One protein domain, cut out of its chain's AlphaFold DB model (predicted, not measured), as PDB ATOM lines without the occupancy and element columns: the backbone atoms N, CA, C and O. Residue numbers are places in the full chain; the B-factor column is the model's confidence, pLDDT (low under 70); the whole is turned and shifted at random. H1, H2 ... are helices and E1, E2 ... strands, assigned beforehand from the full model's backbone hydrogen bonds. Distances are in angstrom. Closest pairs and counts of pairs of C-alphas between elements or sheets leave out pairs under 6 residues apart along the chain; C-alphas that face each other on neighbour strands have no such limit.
ATOM      1  N   ASP A   2      68.896  35.937 130.864       90.88
ATOM      2  CA  ASP A   2      68.137  37.098 131.335       90.88
ATOM      3  C   ASP A   2      68.258  38.228 130.327       90.88
ATOM      4  O   ASP A   2      67.243  38.724 129.866       90.88
ATOM      5  N   VAL A   3      69.465  38.465 129.804       95.69
ATOM      6  CA  VAL A   3      69.696  39.359 128.656       95.69
ATOM      7  C   VAL A   3      68.772  39.032 127.475       95.69
ATOM      8  O   VAL A   3      68.183  39.930 126.882       95.69
ATOM      9  N   ILE A   4      68.598  37.746 127.146       95.19
ATOM     10  CA  ILE A   4      67.706  37.321 126.055       95.19
ATOM     11  C   ILE A   4      66.246  37.632 126.394       95.19
ATOM     12  O   ILE A   4      65.502  38.084 125.525       95.19
ATOM     13  N   ASN A   5      65.827  37.403 127.639       96.81
ATOM     14  CA  ASN A   5      64.476  37.725 128.087       96.81
ATOM     15  C   ASN A   5      64.206  39.235 128.027       96.81
ATOM     16  O   ASN A   5      63.139  39.621 127.562       96.81
ATOM     17  N   GLU A   6      65.173  40.077 128.402       97.25
ATOM     18  CA  GLU A   6      65.038  41.537 128.326       97.25
ATOM     19  C   GLU A   6      64.895  42.029 126.882       97.25
ATOM     20  O   GLU A   6      64.014  42.837 126.587       97.25
ATOM     21  N   ILE A   7      65.695  41.475 125.962       96.25
ATOM     22  CA  ILE A   7      65.572  41.757 124.525       96.25
ATOM     23  C   ILE A   7      64.186  41.334 124.016       96.25
ATOM     24  O   ILE A   7      63.512  42.096 123.326       96.25
ATOM     25  N   ARG A   8      63.724  40.127 124.372       96.00
ATOM     26  CA  ARG A   8      62.408  39.608 123.952       96.00
ATOM     27  C   ARG A   8      61.237  40.375 124.562       96.00
ATOM     28  O   ARG A   8      60.175  40.415 123.950       96.00
ATOM     29  N   ALA A   9      61.428  40.973 125.734       96.75
ATOM     30  CA  ALA A   9      60.462  41.855 126.376       96.75
ATOM     31  C   ALA A   9      60.410  43.255 125.733       96.75
ATOM     32  O   ALA A   9      59.620  44.087 126.166       96.75
ATOM     33  N   GLY A  10      61.237  43.526 124.714       95.44
ATOM     34  CA  GLY A  10      61.273  44.810 124.017       95.44
ATOM     35  C   GLY A  10      61.953  45.923 124.811       95.44
ATOM     36  O   GLY A  10      61.801  47.093 124.463       95.44
ATOM     37  N   LYS A  11      62.698  45.589 125.875       97.50
ATOM     38  CA  LYS A  11      63.453  46.589 126.631       97.50
ATOM     39  C   LYS A  11      64.646  47.085 125.824       97.50
ATOM     40  O   LYS A  11      65.218  46.369 125.000       97.50
ATOM     41  N   LYS A  12      65.068  48.316 126.105       98.00
ATOM     42  CA  LYS A  12      66.250  48.904 125.480       98.00
ATOM     43  C   LYS A  12      67.518  48.348 126.126       98.00
ATOM     44  O   LYS A  12      67.959  48.822 127.170       98.00
ATOM     45  N   VAL A  13      68.094  47.331 125.490       98.38
ATOM     46  CA  VAL A  13      69.325  46.671 125.943       98.38
ATOM     47  C   VAL A  13      70.505  47.135 125.091       98.38
ATOM     48  O   VAL A  13      70.524  46.898 123.883       98.38
ATOM     49  N   VAL A  14      71.489  47.782 125.714       98.44
ATOM     50  CA  VAL A  14      72.683  48.330 125.057       98.44
ATOM     51  C   VAL A  14      73.918  47.543 125.478       98.44
ATOM     52  O   VAL A  14      74.165  47.331 126.667       98.44
ATOM     53  N   THR A  15      74.712  47.114 124.499       97.88
ATOM     54  CA  THR A  15      75.962  46.390 124.753       97.88
ATOM     55  C   THR A  15      77.138  47.339 124.908       97.88
ATOM     56  O   THR A  15      77.282  48.272 124.124       97.88
ATOM     57  N   MET A  16      78.009  47.048 125.870       97.88
ATOM     58  CA  MET A  16      79.256  47.760 126.120       97.88
ATOM     59  C   MET A  16      80.432  46.796 125.922       97.88
ATOM     60  O   MET A  16      80.623  45.894 126.740       97.88
ATOM     61  N   LEU A  17      81.211  46.938 124.848       96.75
ATOM     62  CA  LEU A  17      82.273  45.977 124.508       96.75
ATOM     63  C   LEU A  17      83.646  46.402 125.042       96.75
ATOM     64  O   LEU A  17      84.095  47.521 124.809       96.75
ATOM     65  N   ALA A  18      84.341  45.488 125.718       95.69
ATOM     66  CA  ALA A  18      85.716  45.685 126.165       95.69
ATOM     67  C   ALA A  18      86.689  45.908 124.983       95.69
ATOM     68  O   ALA A  18      86.555  45.217 123.970       95.69
ATOM     69  N   PRO A  19      87.741  46.741 125.133       91.44
ATOM     70  CA  PRO A  19      88.748  46.972 124.085       91.44
ATOM     71  C   PRO A  19      89.398  45.693 123.534       91.44
ATOM     72  O   PRO A  19      89.695  45.598 122.347       91.44
ATOM     73  N   ALA A  20      89.529  44.657 124.371       91.81
ATOM     74  CA  ALA A  20      90.036  43.342 123.970       91.81
ATOM     75  C   ALA A  20      89.250  42.689 122.809       91.81
ATOM     76  O   ALA A  20      89.766  41.779 122.161       91.81
ATOM     77  N   GLY A  21      88.021  43.142 122.533       89.69
ATOM     78  CA  GLY A  21      87.206  42.667 121.416       89.69
ATOM     79  C   GLY A  21      87.791  42.964 120.030       89.69
ATOM     80  O   GLY A  21      87.540  42.184 119.115       89.69
ATOM     81  N   GLU A  22      88.597  44.021 119.872       85.50
ATOM     82  CA  GLU A  22      89.303  44.306 118.607       85.50
ATOM     83  C   GLU A  22      90.533  43.402 118.427       85.50
ATOM     84  O   GLU A  22      90.797  42.917 117.335       85.50
ATOM     85  N   GLY A  23      91.273  43.111 119.502       84.62
ATOM     86  CA  GLY A  23      92.519  42.335 119.407       84.62
ATOM     87  C   GLY A  23      92.335  40.816 119.309       84.62
ATOM     88  O   GLY A  23      93.238  40.113 118.867       84.62
ATOM     89  N   GLN A  24      91.190  40.283 119.746       90.62
ATOM     90  CA  GLN A  24      91.021  38.837 119.939       90.62
ATOM     91  C   GLN A  24      90.366  38.103 118.753       90.62
ATOM     92  O   GLN A  24      90.475  36.879 118.663       90.62
ATOM     93  N   PHE A  25      89.675  38.808 117.851       92.00
ATOM     94  CA  PHE A  25      88.774  38.184 116.866       92.00
ATOM     95  C   PHE A  25      89.243  38.284 115.409       92.00
ATOM     96  O   PHE A  25      88.504  37.899 114.505       92.00
ATOM     97  N   GLY A  26      90.488  38.707 115.195       90.06
ATOM     98  CA  GLY A  26      91.121  38.831 113.883       90.06
ATOM     99  C   GLY A  26      91.321  40.289 113.479       90.06
ATOM    100  O   GLY A  26      90.543  41.154 113.859       90.06
ATOM    101  N   GLU A  27      92.357  40.549 112.683       87.81
ATOM    102  CA  GLU A  27      92.829  41.907 112.353       87.81
ATOM    103  C   GLU A  27      91.772  42.785 111.666       87.81
ATOM    104  O   GLU A  27      91.795  44.004 111.805       87.81
ATOM    105  N   ASN A  28      90.819  42.167 110.964       91.12
ATOM    106  CA  ASN A  28      89.761  42.870 110.235       91.12
ATOM    107  C   ASN A  28      88.438  42.970 111.015       91.12
ATOM    108  O   ASN A  28      87.451  43.464 110.472       91.12
ATOM    109  N   ILE A  29      88.380  42.467 112.254       94.31
ATOM    110  CA  ILE A  29      87.185  42.544 113.098       94.31
ATOM    111  C   ILE A  29      87.298  43.766 114.004       94.31
ATOM    112  O   ILE A  29      88.057  43.786 114.970       94.31
ATOM    113  N   THR A  30      86.509  44.789 113.693       93.56
ATOM    114  CA  THR A  30      86.565  46.093 114.365       93.56
ATOM    115  C   THR A  30      85.388  46.295 115.323       93.56
ATOM    116  O   THR A  30      84.467  45.475 115.391       93.56
ATOM    117  N   MET A  31      85.357  47.421 116.048       93.00
ATOM    118  CA  MET A  31      84.158  47.817 116.805       93.00
ATOM    119  C   MET A  31      82.907  47.936 115.917       93.00
ATOM    120  O   MET A  31      81.810  47.628 116.383       93.00
ATOM    121  N   ALA A  32      83.053  48.313 114.641       94.12
ATOM    122  CA  ALA A  32      81.940  48.354 113.694       94.12
ATOM    123  C   ALA A  32      81.393  46.941 113.411       94.12
ATOM    124  O   ALA A  32      80.187  46.720 113.539       94.12
ATOM    125  N   SER A  33      82.277  45.957 113.198       95.19
ATOM    126  CA  SER A  33      81.901  44.542 113.035       95.19
ATOM    127  C   SER A  33      81.067  44.040 114.215       95.19
ATOM    128  O   SER A  33      80.037  43.378 114.054       95.19
ATOM    129  N   TRP A  34      81.497  44.387 115.430       95.69
ATOM    130  CA  TRP A  34      80.778  44.052 116.652       95.69
ATOM    131  C   TRP A  34      79.438  44.775 116.757       95.69
ATOM    132  O   TRP A  34      78.431  44.134 117.059       95.69
ATOM    133  N   LYS A  35      79.388  46.076 116.461       95.75
ATOM    134  CA  LYS A  35      78.152  46.869 116.447       95.75
ATOM    135  C   LYS A  35      77.106  46.263 115.517       95.75
ATOM    136  O   LYS A  35      75.957  46.072 115.926       95.75
ATOM    137  N   THR A  36      77.501  45.897 114.303       96.06
ATOM    138  CA  THR A  36      76.623  45.241 113.330       96.06
ATOM    139  C   THR A  36      76.141  43.882 113.832       96.06
ATOM    140  O   THR A  36      74.938  43.602 113.794       96.06
ATOM    141  N   ALA A  37      77.028  43.054 114.390       96.94
ATOM    142  CA  ALA A  37      76.643  41.763 114.958       96.94
ATOM    143  C   ALA A  37      75.692  41.896 116.163       96.94
ATOM    144  O   ALA A  37      74.720  41.145 116.264       96.94
ATOM    145  N   MET A  38      75.913  42.865 117.059       97.44
ATOM    146  CA  MET A  38      75.039  43.092 118.217       97.44
ATOM    147  C   MET A  38      73.646  43.574 117.783       97.44
ATOM    148  O   MET A  38      72.637  43.081 118.298       97.44
ATOM    149  N   LYS A  39      73.558  44.427 116.757       97.06
ATOM    150  CA  LYS A  39      72.269  44.787 116.140       97.06
ATOM    151  C   LYS A  39      71.565  43.570 115.536       97.06
ATOM    152  O   LYS A  39      70.390  43.347 115.823       97.06
ATOM    153  N   LYS A  40      72.278  42.723 114.777       97.62
ATOM    154  CA  LYS A  40      71.736  41.452 114.243       97.62
ATOM    155  C   LYS A  40      71.251  40.525 115.375       97.62
ATOM    156  O   LYS A  40      70.240  39.833 115.229       97.62
ATOM    157  N   LEU A  41      71.903  40.541 116.541       96.81
ATOM    158  CA  LEU A  41      71.472  39.808 117.738       96.81
ATOM    159  C   LEU A  41      70.207  40.368 118.405       96.81
ATOM    160  O   LEU A  41      69.499  39.597 119.057       96.81
ATOM    161  N   GLY A  42      69.840  41.622 118.143       96.69
ATOM    162  CA  GLY A  42      68.639  42.269 118.680       96.69
ATOM    163  C   GLY A  42      68.912  43.246 119.823       96.69
ATOM    164  O   GLY A  42      67.969  43.682 120.473       96.69
ATOM    165  N   PHE A  43      70.176  43.591 120.079       98.00
ATOM    166  CA  PHE A  43      70.504  44.691 120.980       98.00
ATOM    167  C   PHE A  43      70.122  46.032 120.345       98.00
ATOM    168  O   PHE A  43      70.219  46.207 119.129       98.00
ATOM    169  N   ALA A  44      69.689  46.974 121.181       97.69
ATOM    170  CA  ALA A  44      69.212  48.279 120.739       97.69
ATOM    171  C   ALA A  44      70.359  49.180 120.263       97.69
ATOM    172  O   ALA A  44      70.204  49.906 119.283       97.69
ATOM    173  N   ASP A  45      71.507  49.123 120.943       95.94
ATOM    174  CA  ASP A  45      72.699  49.881 120.567       95.94
ATOM    175  C   ASP A  45      73.987  49.226 121.090       95.94
ATOM    176  O   ASP A  45      73.955  48.240 121.835       95.94
ATOM    177  N   PHE A  46      75.120  49.799 120.696       95.75
ATOM    178  CA  PHE A  46      76.466  49.348 121.008       95.75
ATOM    179  C   PHE A  46      77.366  50.541 121.330       95.75
ATOM    180  O   PHE A  46      77.393  51.501 120.562       95.75
ATOM    181  N   VAL A  47      78.138  50.428 122.412       96.06
ATOM    182  CA  VAL A  47      79.155  51.404 122.825       96.06
ATOM    183  C   VAL A  47      80.455  50.677 123.159       96.06
ATOM    184  O   VAL A  47      80.440  49.608 123.777       96.06
ATOM    185  N   GLU A  48      81.600  51.234 122.785       94.88
ATOM    186  CA  GLU A  48      82.890  50.689 123.198       94.88
ATOM    187  C   GLU A  48      83.307  51.172 124.595       94.88
ATOM    188  O   GLU A  48      83.194  52.338 124.968       94.88
ATOM    189  N   VAL A  49      83.849  50.256 125.395       96.00
ATOM    190  CA  VAL A  49      84.283  50.535 126.773       96.00
ATOM    191  C   VAL A  49      85.614  51.288 126.811       96.00
ATOM    192  O   VAL A  49      85.972  51.817 127.860       96.00
ATOM    193  N   GLY A  50      86.320  51.406 125.680       94.88
ATOM    194  CA  GLY A  50      87.512  52.253 125.574       94.88
ATOM    195  C   GLY A  50      87.237  53.709 125.968       94.88
ATOM    196  O   GLY A  50      88.068  54.317 126.632       94.88
ATOM    197  N   LEU A  51      86.028  54.220 125.693       95.19
ATOM    198  CA  LEU A  51      85.585  55.540 126.155       95.19
ATOM    199  C   LEU A  51      85.586  55.623 127.689       95.19
ATOM    200  O   LEU A  51      86.000  56.615 128.280       95.19
ATOM    201  N   SER A 102      85.523  51.814 137.524       96.31
ATOM    202  CA  SER A 102      86.071  51.126 136.358       96.31
ATOM    203  C   SER A 102      85.470  51.624 135.032       96.31
ATOM    204  O   SER A 102      84.322  52.083 135.015       96.31
ATOM    205  N   PRO A 103      86.160  51.406 133.892       96.75
ATOM    206  CA  PRO A 103      85.661  51.768 132.563       96.75
ATOM    207  C   PRO A 103      84.255  51.244 132.249       96.75
ATOM    208  O   PRO A 103      83.429  51.946 131.670       96.75
ATOM    209  N   MET A 104      83.952  50.015 132.683       97.44
ATOM    210  CA  MET A 104      82.626  49.407 132.531       97.44
ATOM    211  C   MET A 104      81.554  50.218 133.268       97.44
ATOM    212  O   MET A 104      80.485  50.489 132.721       97.44
ATOM    213  N   CYS A 105      81.841  50.608 134.510       97.44
ATOM    214  CA  CYS A 105      80.917  51.386 135.321       97.44
ATOM    215  C   CYS A 105      80.781  52.820 134.784       97.44
ATOM    216  O   CYS A 105      79.665  53.333 134.728       97.44
ATOM    217  N   ALA A 106      81.875  53.438 134.328       97.44
ATOM    218  CA  ALA A 106      81.866  54.772 133.730       97.44
ATOM    219  C   ALA A 106      80.924  54.852 132.513       97.44
ATOM    220  O   ALA A 106      80.023  55.694 132.488       97.44
ATOM    221  N   VAL A 107      81.051  53.922 131.556       97.94
ATOM    222  CA  VAL A 107      80.160  53.867 130.380       97.94
ATOM    223  C   VAL A 107      78.724  53.534 130.781       97.94
ATOM    224  O   VAL A 107      77.790  54.167 130.288       97.94
ATOM    225  N   SER A 108      78.523  52.604 131.720       98.12
ATOM    226  CA  SER A 108      77.182  52.272 132.214       98.12
ATOM    227  C   SER A 108      76.478  53.491 132.819       98.12
ATOM    228  O   SER A 108      75.323  53.768 132.496       98.12
ATOM    229  N   ARG A 109      77.181  54.272 133.650       97.88
ATOM    230  CA  ARG A 109      76.659  55.516 134.232       97.88
ATOM    231  C   ARG A 109      76.365  56.564 133.169       97.88
ATOM    232  O   ARG A 109      75.325  57.207 133.247       97.88
ATOM    233  N   MET A 110      77.235  56.712 132.169       97.62
ATOM    234  CA  MET A 110      76.999  57.624 131.048       97.62
ATOM    235  C   MET A 110      75.712  57.263 130.293       97.62
ATOM    236  O   MET A 110      74.911  58.145 129.985       97.62
ATOM    237  N   LEU A 111      75.498  55.977 130.001       98.00
ATOM    238  CA  LEU A 111      74.287  55.500 129.330       98.00
ATOM    239  C   LEU A 111      73.040  55.752 130.183       98.00
ATOM    240  O   LEU A 111      72.077  56.338 129.692       98.00
ATOM    241  N   LYS A 112      73.091  55.400 131.471       98.06
ATOM    242  CA  LYS A 112      71.980  55.581 132.420       98.06
ATOM    243  C   LYS A 112      71.661  57.050 132.711       98.06
ATOM    244  O   LYS A 112      70.523  57.379 133.022       98.06
ATOM    245  N   ALA A 113      72.637  57.949 132.584       97.56
ATOM    246  CA  ALA A 113      72.405  59.389 132.692       97.56
ATOM    247  C   ALA A 113      71.616  59.948 131.496       97.56
ATOM    248  O   ALA A 113      70.857  60.900 131.658       97.56
ATOM    249  N   LYS A 114      71.787  59.363 130.302       96.94
ATOM    250  CA  LYS A 114      71.021  59.727 129.098       96.94
ATOM    251  C   LYS A 114      69.643  59.070 129.081       96.94
ATOM    252  O   LYS A 114      68.691  59.660 128.579       96.94
ATOM    253  N   ASP A 115      69.556  57.849 129.594       97.25
ATOM    254  CA  ASP A 115      68.345  57.040 129.607       97.25
ATOM    255  C   ASP A 115      68.313  56.168 130.872       97.25
ATOM    256  O   ASP A 115      68.949  55.114 130.901       97.25
ATOM    257  N   PRO A 116      67.600  56.587 131.934       96.62
ATOM    258  CA  PRO A 116      67.573  55.862 133.205       96.62
ATOM    259  C   PRO A 116      66.992  54.444 133.138       96.62
ATOM    260  O   PRO A 116      67.242  53.656 134.049       96.62
ATOM    261  N   GLU A 117      66.226  54.113 132.093       96.81
ATOM    262  CA  GLU A 117      65.608  52.791 131.913       96.81
ATOM    263  C   GLU A 117      66.451  51.853 131.034       96.81
ATOM    264  O   GLU A 117      66.091  50.688 130.841       96.81
ATOM    265  N   VAL A 118      67.582  52.335 130.502       98.25
ATOM    266  CA  VAL A 118      68.464  51.521 129.667       98.25
ATOM    267  C   VAL A 118      69.076  50.377 130.469       98.25
ATOM    268  O   VAL A 118      69.618  50.561 131.560       98.25
ATOM    269  N   ILE A 119      69.045  49.189 129.876       98.38
ATOM    270  CA  ILE A 119      69.735  48.017 130.401       98.38
ATOM    271  C   ILE A 119      71.110  47.947 129.754       98.38
ATOM    272  O   ILE A 119      71.222  47.855 128.529       98.38
ATOM    273  N   THR A 120      72.160  47.951 130.567       98.31
ATOM    274  CA  THR A 120      73.543  47.914 130.092       98.31
ATOM    275  C   THR A 120      74.141  46.515 130.240       98.31
ATOM    276  O   THR A 120      74.104  45.894 131.305       98.31
ATOM    277  N   VAL A 121      74.709  45.994 129.151       98.38
ATOM    278  CA  VAL A 121      75.313  44.655 129.098       98.38
ATOM    279  C   VAL A 121      76.780  44.778 128.725       98.38
ATOM    280  O   VAL A 121      77.111  45.044 127.573       98.38
ATOM    281  N   PHE A 122      77.677  44.562 129.680       98.19
ATOM    282  CA  PHE A 122      79.104  44.513 129.388       98.19
ATOM    283  C   PHE A 122      79.484  43.188 128.724       98.19
ATOM    284  O   PHE A 122      79.050  42.121 129.160       98.19
ATOM    285  N   ILE A 123      80.334  43.252 127.702       98.00
ATOM    286  CA  ILE A 123      80.871  42.094 126.992       98.00
ATOM    287  C   ILE A 123      82.397  42.157 127.050       98.00
ATOM    288  O   ILE A 123      83.001  43.122 126.585       98.00
ATOM    289  N   GLY A 124      83.045  41.126 127.591       96.31
ATOM    290  CA  GLY A 124      84.505  41.123 127.693       96.31
ATOM    291  C   GLY A 124      85.126  39.778 128.067       96.31
ATOM    292  O   GLY A 124      84.432  38.771 128.183       96.31
ATOM    293  N   PRO A 125      86.449  39.732 128.286       94.62
ATOM    294  CA  PRO A 125      87.151  38.483 128.587       94.62
ATOM    295  C   PRO A 125      87.103  38.103 130.076       94.62
ATOM    296  O   PRO A 125      87.358  36.959 130.440       94.62
ATOM    297  N   CYS A 126      86.813  39.059 130.963       93.88
ATOM    298  CA  CYS A 126      87.043  38.903 132.396       93.88
ATOM    299  C   CYS A 126      85.804  38.391 133.143       93.88
ATOM    300  O   CYS A 126      84.794  39.089 133.239       93.88
ATOM    301  N   ILE A 127      85.920  37.225 133.788       93.38
ATOM    302  CA  ILE A 127      84.896  36.712 134.717       93.38
ATOM    303  C   ILE A 127      84.763  37.620 135.951       93.38
ATOM    304  O   ILE A 127      83.662  37.804 136.462       93.38
ATOM    305  N   GLY A 128      85.856  38.248 136.398       93.69
ATOM    306  CA  GLY A 128      85.856  39.148 137.555       93.69
ATOM    307  C   GLY A 128      84.886  40.327 137.420       93.69
ATOM    308  O   GLY A 128      84.335  40.775 138.422       93.69
ATOM    309  N   LYS A 129      84.591  40.776 136.190       95.50
ATOM    310  CA  LYS A 129      83.595  41.833 135.950       95.50
ATOM    311  C   LYS A 129      82.179  41.420 136.351       95.50
ATOM    312  O   LYS A 129      81.414  42.283 136.764       95.50
ATOM    313  N   LYS A 130      81.845  40.121 136.342       95.19
ATOM    314  CA  LYS A 130      80.567  39.627 136.889       95.19
ATOM    315  C   LYS A 130      80.449  39.920 138.381       95.19
ATOM    316  O   LYS A 130      79.407  40.381 138.827       95.19
ATOM    317  N   SER A 131      81.531  39.699 139.129       93.56
ATOM    318  CA  SER A 131      81.573  40.025 140.557       93.56
ATOM    319  C   SER A 131      81.446  41.528 140.795       93.56
ATOM    320  O   SER A 131      80.780  41.924 141.741       93.56
ATOM    321  N   GLU A 132      82.064  42.357 139.949       94.25
ATOM    322  CA  GLU A 132      81.960  43.817 140.051       94.25
ATOM    323  C   GLU A 132      80.531  44.308 139.781       94.25
ATOM    324  O   GLU A 132      80.010  45.123 140.534       94.25
ATOM    325  N   ALA A 133      79.869  43.781 138.746       94.75
ATOM    326  CA  ALA A 133      78.481  44.120 138.423       94.75
ATOM    327  C   ALA A 133      77.493  43.718 139.535       94.75
ATOM    328  O   ALA A 133      76.462  44.359 139.711       94.75
ATOM    329  N   GLN A 134      77.819  42.683 140.314       93.44
ATOM    330  CA  GLN A 134      77.026  42.251 141.467       93.44
ATOM    331  C   GLN A 134      77.306  43.054 142.749       93.44
ATOM    332  O   GLN A 134      76.554  42.926 143.721       93.44
ATOM    333  N   ASP A 135      78.360  43.875 142.778       91.75
ATOM    334  CA  ASP A 135      78.698  44.693 143.938       91.75
ATOM    335  C   ASP A 135      77.730  45.878 144.067       91.75
ATOM    336  O   ASP A 135      77.856  46.909 143.404       91.75
ATOM    337  N   LYS A 136      76.763  45.736 144.980       90.31
ATOM    338  CA  LYS A 136      75.731  46.748 145.253       90.31
ATOM    339  C   LYS A 136      76.284  48.059 145.820       90.31
ATOM    340  O   LYS A 136      75.557  49.052 145.828       90.31
ATOM    341  N   SER A 137      77.530  48.085 146.302       90.38
ATOM    342  CA  SER A 137      78.172  49.332 146.734       90.38
ATOM    343  C   SER A 137      78.518  50.239 145.545       90.38
ATOM    344  O   SER A 137      78.518  51.466 145.681       90.38
ATOM    345  N   ILE A 138      78.711  49.664 144.351       91.94
ATOM    346  CA  ILE A 138      79.017  50.395 143.122       91.94
ATOM    347  C   ILE A 138      77.709  50.793 142.430       91.94
ATOM    348  O   ILE A 138      77.134  50.064 141.621       91.94
ATOM    349  N   LYS A 139      77.227  52.001 142.725       93.56
ATOM    350  CA  LYS A 139      76.009  52.535 142.096       93.56
ATOM    351  C   LYS A 139      76.181  52.713 140.583       93.56
ATOM    352  O   LYS A 139      77.227  53.175 140.125       93.56
ATOM    353  N   GLY A 140      75.135  52.409 139.815       93.88
ATOM    354  CA  GLY A 140      75.097  52.636 138.363       93.88
ATOM    355  C   GLY A 140      75.976  51.689 137.538       93.88
ATOM    356  O   GLY A 140      76.298  52.005 136.393       93.88
ATOM    357  N   ASN A 141      76.377  50.547 138.103       95.44
ATOM    358  CA  ASN A 141      77.157  49.547 137.381       95.44
ATOM    359  C   ASN A 141      76.365  48.885 136.235       95.44
ATOM    360  O   ASN A 141      75.168  49.150 136.070       95.44
ATOM    361  N   ALA A 142      77.051  48.065 135.437       97.25
ATOM    362  CA  ALA A 142      76.431  47.273 134.379       97.25
ATOM    363  C   ALA A 142      75.347  46.345 134.947       97.25
ATOM    364  O   ALA A 142      75.568  45.722 135.985       97.25
ATOM    365  N   ASP A 143      74.205  46.229 134.268       97.44
ATOM    366  CA  ASP A 143      73.114  45.346 134.713       97.44
ATOM    367  C   ASP A 143      73.452  43.872 134.473       97.44
ATOM    368  O   ASP A 143      73.150  43.007 135.295       97.44
ATOM    369  N   TYR A 144      74.133  43.587 133.360       97.69
ATOM    370  CA  TYR A 144      74.579  42.244 133.015       97.69
ATOM    371  C   TYR A 144      76.015  42.239 132.491       97.69
ATOM    372  O   TYR A 144      76.504  43.209 131.913       97.69
ATOM    373  N   VAL A 145      76.683  41.099 132.657       97.81
ATOM    374  CA  VAL A 145      78.033  40.849 132.144       97.81
ATOM    375  C   VAL A 145      78.042  39.519 131.403       97.81
ATOM    376  O   VAL A 145      77.725  38.476 131.980       97.81
ATOM    377  N   LEU A 146      78.456  39.558 130.142       97.50
ATOM    378  CA  LEU A 146      78.689  38.392 129.305       97.50
ATOM    379  C   LEU A 146      80.178  38.273 128.999       97.50
ATOM    380  O   LEU A 146      80.853  39.231 128.626       97.50
ATOM    381  N   THR A 147      80.699  37.065 129.132       97.12
ATOM    382  CA  THR A 147      82.020  36.751 128.601       97.12
ATOM    383  C   THR A 147      81.973  36.628 127.080       97.12
ATOM    384  O   THR A 147      80.919  36.380 126.489       97.12
ATOM    385  N   PHE A 148      83.133  36.709 126.431       96.38
ATOM    386  CA  PHE A 148      83.255  36.407 125.004       96.38
ATOM    387  C   PHE A 148      82.723  35.019 124.620       96.38
ATOM    388  O   PHE A 148      82.109  34.869 123.564       96.38
ATOM    389  N   GLY A 149      82.894  34.011 125.482       95.88
ATOM    390  CA  GLY A 149      82.320  32.682 125.256       95.88
ATOM    391  C   GLY A 149      80.788  32.694 125.257       95.88
ATOM    392  O   GLY A 149      80.162  32.089 124.388       95.88
ATOM    393  N   GLU A 150      80.181  33.428 126.189       97.06
ATOM    394  CA  GLU A 150      78.723  33.509 126.333       97.06
ATOM    395  C   GLU A 150      78.067  34.284 125.189       97.06
ATOM    396  O   GLU A 150      77.088  33.804 124.615       97.06
ATOM    397  N   ILE A 151      78.624  35.434 124.790       96.75
ATOM    398  CA  ILE A 151      78.084  36.167 123.639       96.75
ATOM    399  C   ILE A 151      78.254  35.365 122.342       96.75
ATOM    400  O   ILE A 151      77.329  35.307 121.537       96.75
ATOM    401  N   ARG A 152      79.377  34.655 122.155       95.88
ATOM    402  CA  ARG A 152      79.578  33.780 120.986       95.88
ATOM    403  C   ARG A 152      78.591  32.615 120.963       95.88
ATOM    404  O   ARG A 152      78.154  32.223 119.885       95.88
ATOM    405  N   ALA A 153      78.207  32.075 122.118       96.75
ATOM    406  CA  ALA A 153      77.149  31.069 122.186       96.75
ATOM    407  C   ALA A 153      75.797  31.643 121.722       96.75
ATOM    408  O   ALA A 153      75.102  30.996 120.938       96.75
ATOM    409  N   MET A 154      75.460  32.876 122.123       96.50
ATOM    410  CA  MET A 154      74.260  33.577 121.640       96.50
ATOM    411  C   MET A 154      74.305  33.834 120.127       96.50
ATOM    412  O   MET A 154      73.318  33.595 119.435       96.50
ATOM    413  N   MET A 155      75.455  34.275 119.614       96.94
ATOM    414  CA  MET A 155      75.714  34.473 118.183       96.94
ATOM    415  C   MET A 155      75.466  33.198 117.380       96.94
ATOM    416  O   MET A 155      74.643  33.204 116.465       96.94
ATOM    417  N   ARG A 156      76.083  32.085 117.790       97.06
ATOM    418  CA  ARG A 156      75.905  30.774 117.149       97.06
ATOM    419  C   ARG A 156      74.451  30.318 117.165       97.06
ATOM    420  O   ARG A 156      73.951  29.864 116.144       97.06
ATOM    421  N   ALA A 157      73.757  30.477 118.292       95.88
ATOM    422  CA  ALA A 157      72.352  30.094 118.412       95.88
ATOM    423  C   ALA A 157      71.430  30.879 117.458       95.88
ATOM    424  O   ALA A 157      70.401  30.354 117.040       95.88
ATOM    425  N   LYS A 158      71.797  32.117 117.101       95.75
ATOM    426  CA  LYS A 158      71.048  32.970 116.165       95.75
ATOM    427  C   LYS A 158      71.621  32.967 114.737       95.75
ATOM    428  O   LYS A 158      71.112  33.692 113.890       95.75
ATOM    429  N   GLY A 159      72.676  32.193 114.468       97.19
ATOM    430  CA  GLY A 159      73.364  32.185 113.172       97.19
ATOM    431  C   GLY A 159      74.016  33.524 112.800       97.19
ATOM    432  O   GLY A 159      74.100  33.853 111.623       97.19
TER     433      GLY A 159
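AT A GLANCE: This is residues 2 to 51 and 102 to 159 of the 178 residues of the protein "Ferredoxin" of Adlercreutzia equolifaciens (UniProt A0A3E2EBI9). You are looking at a three-layered slab: a sheet of four parallel strands makes its core, and helices cover both of its faces. H1, H3 and H6 pack on one face and H4 and H5 on the other, while H2 only grazes the sheet just past the ends of the strands. The printed part has 108 residues with six named helices and four named strands, running H1 E1 H2 H3 E2 H4 E3 H5 E4 H6, and the sheet's order is E2 E1 E3 E4. The class is mixed, helices and strands, and the whole is compact, with a radius of gyration of the C-alphas of 13.0 A and spans of 37 by 29 by 23 A.

HOW THE PARTS SIT: Along the printed part, look first for the strands E1, residues 13 to 17, E2, residues 45 to 48, E3, residues 119 to 124, and E4, residues 144 to 147. E2 and E4 are the edge strands, and from edge to edge the strands' lines turn by 63 degrees. Beside E1, parallel at 22 degrees, you find E2, with N 47 and O 15 2.9 A apart, within hydrogen-bond range. E1 and E3 are parallel at 25 degrees, with N 16 and O 121 at 2.8 A; E3 and E4 are parallel at 20 degrees, with N 146 and O 122 at 2.8 A. Now take the helices from the first residue. H1, residues 2 to 8, is on the sheet at a height of 9.6 A, and its closest C-alphas to E1 are those of Ile 7 and Val 13, 6.3 A. H2, residues 20 to 24, only grazes the sheet with residues 20 to 21. H3, residues 31 to 41, is on the same face as H1, at a height of 8.7 A; the closest C-alphas of H3 and E2 are those of Lys 35 and Phe 46, 5.5 A. On the local plane H3 stands at 29.9 degrees to E2, only just along the strands. E1, H2 H3 and E2 make a strand-helix-strand unit, two parallel neighbour strands with helices between, and its crossover is right-handed. H4, residues 103 to 114, is on the opposite face at a height of 8.6 A; its closest C-alphas to E3 are those of Ser 108 and Thr 120, 6.1 A. H5, residues 128 to 133, is on the same face as H4, over E4 and along the strands at 7 degrees on the local plane; the C-alphas of Lys 130 and Val 145 come closest, 5.5 A. E3, H5 and E4 make a second such unit, also right-handed. H6, residues 148 to 157, stands up from the sheet over E4, on the same face as H3. H3 and H6 are close but not clearly touching, at a steep tilt of 46 degrees, the same way, the closest C-alphas being those of Leu 41 and Met 155, 6.8 A. In H1 to H6 every O i to N i+4 pair is within hydrogen-bond range.

IN THESE COORDINATES: Find C-alpha 2 at (68.137, 37.098, 131.335), where H1 begins. E1 runs 13.0 A and H3 15.0 A from first to last C-alpha. Past the cut, find C-alpha 103 at (85.661, 51.768, 132.563); H4 runs 17.0 A from there. E3, the longest strand, spans 16.5 A, and H6 runs 14.2 A to C-alpha 157 at (72.352, 30.094, 118.412).

THE WHOLE: The C-alphas of Asn 28 and Ser 137 are the two farthest apart, 38.8 A. Residues 52 to 101 are not printed, and C-alphas 51 and 102 are 11.1 A apart across this cut. Of the links printed whole, H2 to H3 and H5 to E4 are short and the others tight. Mean pLDDT of the printed part of this model is 95.5, and no printed residue is under 70.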